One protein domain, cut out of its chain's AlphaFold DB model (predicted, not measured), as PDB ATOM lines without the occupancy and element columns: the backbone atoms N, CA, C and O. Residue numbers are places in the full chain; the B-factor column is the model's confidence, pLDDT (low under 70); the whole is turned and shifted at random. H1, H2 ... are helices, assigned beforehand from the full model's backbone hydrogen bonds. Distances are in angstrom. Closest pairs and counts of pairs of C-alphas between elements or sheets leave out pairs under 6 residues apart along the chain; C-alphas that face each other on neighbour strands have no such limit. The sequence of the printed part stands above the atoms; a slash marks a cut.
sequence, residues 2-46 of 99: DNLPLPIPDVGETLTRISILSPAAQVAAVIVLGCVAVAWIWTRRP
ATOM      1  N   ASP A   2     147.035  62.200 126.098       50.09
ATOM      2  CA  ASP A   2     146.257  61.329 126.967       50.09
ATOM      3  C   ASP A   2     144.867  61.927 127.190       50.09
ATOM      4  O   ASP A   2     144.721  63.022 127.731       50.09
ATOM      5  N   ASN A   3     143.841  61.203 126.742       59.06
ATOM      6  CA  ASN A   3     142.451  61.455 127.100       59.06
ATOM      7  C   ASN A   3     142.263  61.068 128.571       59.06
ATOM      8  O   ASN A   3     141.794  59.973 128.878       59.06
ATOM      9  N   LEU A   4     142.672  61.945 129.488       58.84
ATOM     10  CA  LEU A   4     142.298  61.822 130.892       58.84
ATOM     11  C   LEU A   4     140.789  62.092 130.996       58.84
ATOM     12  O   LEU A   4     140.355  63.195 130.649       58.84
ATOM     13  N   PRO A   5     139.972  61.112 131.428       61.25
ATOM     14  CA  PRO A   5     138.567  61.366 131.702       61.25
ATOM     15  C   PRO A   5     138.495  62.480 132.744       61.25
ATOM     16  O   PRO A   5     139.143  62.400 133.789       61.25
ATOM     17  N   LEU A   6     137.746  63.543 132.430       67.75
ATOM     18  CA  LEU A   6     137.450  64.616 133.378       67.75
ATOM     19  C   LEU A   6     137.023  63.969 134.703       67.75
ATOM     20  O   LEU A   6     136.114  63.133 134.673       67.75
ATOM     21  N   PRO A   7     137.668  64.296 135.840       67.56
ATOM     22  CA  PRO A   7     137.301  63.708 137.114       67.56
ATOM     23  C   PRO A   7     135.846  64.076 137.383       67.56
ATOM     24  O   PRO A   7     135.509  65.248 137.564       67.56
ATOM     25  N   ILE A   8     134.970  63.073 137.333       65.69
ATOM     26  CA  ILE A   8     133.584  63.240 137.751       65.69
ATOM     27  C   ILE A   8     133.665  63.626 139.231       65.69
ATOM     28  O   ILE A   8     134.287  62.887 139.996       65.69
ATOM     29  N   PRO A   9     133.127  64.788 139.637       67.25
ATOM     30  CA  PRO A   9     133.233  65.231 141.017       67.25
ATOM     31  C   PRO A   9     132.607  64.184 141.941       67.25
ATOM     32  O   PRO A   9     131.473  63.753 141.715       67.25
ATOM     33  N   ASP A  10     133.354  63.777 142.970       80.12
ATOM     34  CA  ASP A  10     132.879  62.822 143.965       80.12
ATOM     35  C   ASP A  10     131.800  63.483 144.837       80.12
ATOM     36  O   ASP A  10     132.047  64.222 145.800       80.12
ATOM     37  N   VAL A  11     130.555  63.239 144.438       76.94
ATOM     38  CA  VAL A  11     129.356  63.668 145.157       76.94
ATOM     39  C   VAL A  11     129.273  63.039 146.548       76.94
ATOM     40  O   VAL A  11     128.741  63.678 147.455       76.94
ATOM     41  N   GLY A  12     129.826  61.839 146.749       76.06
ATOM     42  CA  GLY A  12     129.858  61.172 148.048       76.06
ATOM     43  C   GLY A  12     130.734  61.928 149.039       76.06
ATOM     44  O   GLY A  12     130.270  62.292 150.120       76.06
ATOM     45  N   GLU A  13     131.961  62.264 148.635       80.31
ATOM     46  CA  GLU A  13     132.886  63.040 149.470       80.31
ATOM     47  C   GLU A  13     132.321  64.427 149.815       80.31
ATOM     48  O   GLU A  13     132.411  64.890 150.957       80.31
ATOM     49  N   THR A  14     131.679  65.081 148.846       77.75
ATOM     50  CA  THR A  14     131.050  66.392 149.046       77.75
ATOM     51  C   THR A  14     129.940  66.325 150.102       77.75
ATOM     52  O   THR A  14     129.884  67.172 150.995       77.75
ATOM     53  N   LEU A  15     129.091  65.295 150.059       75.50
ATOM     54  CA  LEU A  15     128.017  65.095 151.035       75.50
ATOM     55  C   LEU A  15     128.551  64.751 152.433       75.50
ATOM     56  O   LEU A  15     128.033  65.267 153.425       75.50
ATOM     57  N   THR A  16     129.610  63.941 152.528       80.06
ATOM     58  CA  THR A  16     130.269  63.631 153.808       80.06
ATOM     59  C   THR A  16     130.904  64.867 154.436       80.06
ATOM     60  O   THR A  16     130.814  65.064 155.641       80.06
ATOM     61  N   ARG A  17     131.517  65.748 153.638       76.44
ATOM     62  CA  ARG A  17     132.059  67.009 154.160       76.44
ATOM     63  C   ARG A  17     130.948  67.917 154.675       76.44
ATOM     64  O   ARG A  17     131.115  68.500 155.741       76.44
ATOM     65  N   ILE A  18     129.814  67.987 153.971       76.88
ATOM     66  CA  ILE A  18     128.642  68.768 154.392       76.88
ATOM     67  C   ILE A  18     128.082  68.251 155.721       76.88
ATOM     68  O   ILE A  18     127.804  69.058 156.600       76.88
ATOM     69  N   SER A  19     127.974  66.936 155.927       73.12
ATOM     70  CA  SER A  19     127.388  66.380 157.157       73.12
ATOM     71  C   SER A  19     128.192  66.664 158.435       73.12
ATOM     72  O   SER A  19     127.639  66.582 159.530       73.12
ATOM     73  N   ILE A  20     129.470  67.038 158.305       81.88
ATOM     74  CA  ILE A  20     130.360  67.382 159.427       81.88
ATOM     75  C   ILE A  20     130.239  68.877 159.811       81.88
ATOM     76  O   ILE A  20     130.693  69.286 160.880       81.88
ATOM     77  N   LEU A  21     129.601  69.714 158.981       75.81
ATOM     78  CA  LEU A  21     129.370  71.132 159.285       75.81
ATOM     79  C   LEU A  21     128.274  71.345 160.341       75.81
ATOM     80  O   LEU A  21     127.418  70.490 160.570       75.81
ATOM     81  N   SER A  22     128.266  72.533 160.955       81.69
ATOM     82  CA  SER A  22     127.187  72.957 161.855       81.69
ATOM     83  C   SER A  22     125.830  72.997 161.125       81.69
ATOM     84  O   SER A  22     125.799  73.249 159.917       81.69
ATOM     85  N   PRO A  23     124.689  72.814 161.821       82.94
ATOM     86  CA  PRO A  23     123.375  72.722 161.173       82.94
ATOM     87  C   PRO A  23     123.041  73.911 160.260       82.94
ATOM     88  O   PRO A  23     122.519  73.733 159.163       82.94
ATOM     89  N   ALA A  24     123.406  75.130 160.670       81.69
ATOM     90  CA  ALA A  24     123.208  76.329 159.855       81.69
ATOM     91  C   ALA A  24     124.032  76.298 158.554       81.69
ATOM     92  O   ALA A  24     123.555  76.704 157.494       81.69
ATOM     93  N   ALA A  25     125.259  75.782 158.618       81.19
ATOM     94  CA  ALA A  25     126.140  75.695 157.466       81.19
ATOM     95  C   ALA A  25     125.757  74.547 156.512       81.19
ATOM     96  O   ALA A  25     125.947  74.673 155.303       81.19
ATOM     97  N   GLN A  26     125.126  73.481 157.017       84.94
ATOM     98  CA  GLN A  26     124.516  72.442 156.177       84.94
ATOM     99  C   GLN A  26     123.382  73.003 155.316       84.94
ATOM    100  O   GLN A  26     123.350  72.776 154.107       84.94
ATOM    101  N   VAL A  27     122.483  73.791 155.916       87.06
ATOM    102  CA  VAL A  27     121.380  74.437 155.187       87.06
ATOM    103  C   VAL A  27     121.921  75.376 154.106       87.06
ATOM    104  O   VAL A  27     121.466  75.324 152.964       87.06
ATOM    105  N   ALA A  28     122.937  76.181 154.431       84.75
ATOM    106  CA  ALA A  28     123.586  77.055 153.458       84.75
ATOM    107  C   ALA A  28     124.203  76.269 152.286       84.75
ATOM    108  O   ALA A  28     124.018  76.646 151.129       84.75
ATOM    109  N   ALA A  29     124.879  75.149 152.563       84.19
ATOM    110  CA  ALA A  29     125.472  74.302 151.531       84.19
ATOM    111  C   ALA A  29     124.416  73.707 150.582       84.19
ATOM    112  O   ALA A  29     124.605  73.722 149.365       84.19
ATOM    113  N   VAL A  30     123.282  73.244 151.117       87.00
ATOM    114  CA  VAL A  30     122.170  72.713 150.309       87.00
ATOM    115  C   VAL A  30     121.566  73.797 149.414       87.00
ATOM    116  O   VAL A  30     121.317  73.545 148.235       87.00
ATOM    117  N   ILE A  31     121.377  75.012 149.936       90.44
ATOM    118  CA  ILE A  31     120.863  76.147 149.155       90.44
ATOM    119  C   ILE A  31     121.807  76.472 147.994       90.44
ATOM    120  O   ILE A  31     121.362  76.584 146.851       90.44
ATOM    121  N   VAL A  32     123.111  76.575 148.263       90.88
ATOM    122  CA  VAL A  32     124.118  76.876 147.235       90.88
ATOM    123  C   VAL A  32     124.148  75.791 146.158       90.88
ATOM    124  O   VAL A  32     124.136  76.116 144.972       90.88
ATOM    125  N   LEU A  33     124.113  74.511 146.543       87.88
ATOM    126  CA  LEU A  33     124.034  73.400 145.589       87.88
ATOM    127  C   LEU A  33     122.772  73.475 144.719       87.88
ATOM    128  O   LEU A  33     122.851  73.276 143.506       87.88
ATOM    129  N   GLY A  34     121.627  73.826 145.309       89.31
ATOM    130  CA  GLY A  34     120.381  74.051 144.577       89.31
ATOM    131  C   GLY A  34     120.502  75.179 143.547       89.31
ATOM    132  O   GLY A  34     120.124  75.001 142.389       89.31
ATOM    133  N   CYS A  35     121.093  76.314 143.926       90.88
ATOM    134  CA  CYS A  35     121.336  77.433 143.012       90.88
ATOM    135  C   CYS A  35     122.258  77.046 141.849       90.88
ATOM    136  O   CYS A  35     121.962  77.376 140.698       90.88
ATOM    137  N   VAL A  36     123.342  76.316 142.126       89.31
ATOM    138  CA  VAL A  36     124.268  75.823 141.093       89.31
ATOM    139  C   VAL A  36     123.553  74.873 140.129       89.31
ATOM    140  O   VAL A  36     123.705  75.010 138.916       89.31
ATOM    141  N   ALA A  37     122.724  73.959 140.638       87.38
ATOM    142  CA  ALA A  37     121.950  73.041 139.807       87.38
ATOM    143  C   ALA A  37     120.945  73.778 138.906       87.38
ATOM    144  O   ALA A  37     120.843  73.482 137.716       87.38
ATOM    145  N   VAL A  38     120.237  74.778 139.440       88.81
ATOM    146  CA  VAL A  38     119.302  75.602 138.657       88.81
ATOM    147  C   VAL A  38     120.038  76.390 137.575       88.81
ATOM    148  O   VAL A  38     119.605  76.385 136.421       88.81
ATOM    149  N   ALA A  39     121.167  77.017 137.912       87.25
ATOM    150  CA  ALA A  39     121.989  77.745 136.949       87.25
ATOM    151  C   ALA A  39     122.492  76.819 135.831       87.25
ATOM    152  O   ALA A  39     122.406  77.168 134.656       87.25
ATOM    153  N   TRP A  40     122.938  75.612 136.180       84.62
ATOM    154  CA  TRP A  40     123.376  74.596 135.225       84.62
ATOM    155  C   TRP A  40     122.265  74.133 134.278       84.62
ATOM    156  O   TRP A  40     122.480  73.982 133.076       84.62
ATOM    157  N   ILE A  41     121.058  73.916 134.804       84.75
ATOM    158  CA  ILE A  41     119.891  73.571 133.986       84.75
ATOM    159  C   ILE A  41     119.550  74.727 133.045       84.75
ATOM    160  O   ILE A  41     119.212  74.498 131.885       84.75
ATOM    161  N   TRP A  42     119.635  75.966 133.530       82.88
ATOM    162  CA  TRP A  42     119.285  77.153 132.760       82.88
ATOM    163  C   TRP A  42     120.266  77.424 131.614       82.88
ATOM    164  O   TRP A  42     119.827  77.664 130.492       82.88
ATOM    165  N   THR A  43     121.574  77.297 131.848       79.88
ATOM    166  CA  THR A  43     122.601  77.483 130.806       79.88
ATOM    167  C   THR A  43     122.579  76.399 129.732       79.88
ATOM    168  O   THR A  43     123.025  76.634 128.614       79.88
ATOM    169  N   ARG A  44     122.039  75.217 130.045       77.88
ATOM    170  CA  ARG A  44     121.840  74.122 129.086       77.88
ATOM    171  C   ARG A  44     120.520  74.192 128.330       77.88
ATOM    172  O   ARG A  44     120.267  73.325 127.493       77.88
ATOM    173  N   ARG A  45     119.662  75.180 128.605       73.69
ATOM    174  CA  ARG A  45     118.452  75.351 127.801       73.69
ATOM    175  C   ARG A  45     118.861  75.732 126.376       73.69
ATOM    176  O   ARG A  45     119.682  76.636 126.219       73.69
ATOM    177  N   PRO A  46     118.309  75.064 125.347       69.00
ATOM    178  CA  PRO A  46     118.545  75.474 123.973       69.00
ATOM    179  C   PRO A  46     118.116  76.933 123.835       69.00
ATOM    180  O   PRO A  46     116.994  77.295 124.202       69.00
TER     181      PRO A  46
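Overview. This is residues 2 to 46 of the 99 residues of an uncharacterized protein of Azospirillum lipoferum (strain 4B) (UniProt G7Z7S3). An open helical hairpin shaped like a narrow V: a short helix, H1, folds back into a long one, H2, the two meeting near the turn and spreading apart away from it, with an unnamed tail, residues 2 to 10, before H1. The printed part has 45 residues with two named helices, H1 then H2, no named strand, and is all helix by class. It is only just loose, close to extended, with a radius of gyration of the C-alphas of 13.9 A, and flat, spanning 40 by 30 by 10 A.

Arrangement. H1, residues 11 to 19, and H2, residues 23 to 43, form a helical hairpin and touch, H2 with residues 25 to 29 alone. Their closest C-alphas, of Ile 18 and Gln 26, are 5.8 A apart. They run opposite ways at a shallow tilt of 33 degrees, only just short of steep. In both helices every O i to N i+4 pair is within hydrogen-bond range.

Along the chain. H1 begins at C-alpha 11 (129.356, 63.668, 145.157) and is 12.5 A long. H2, 30.7 A long, ends at C-alpha 43 (122.601, 77.483, 130.806).

Size, cuts and confidence. The C-alphas farthest apart, of Asp 2 and Ala 24, are 42.9 A apart. The printed part has no cut, and the link from H1 to H2 is tight. Residues 2 to 9 and 46 have pLDDT under 70.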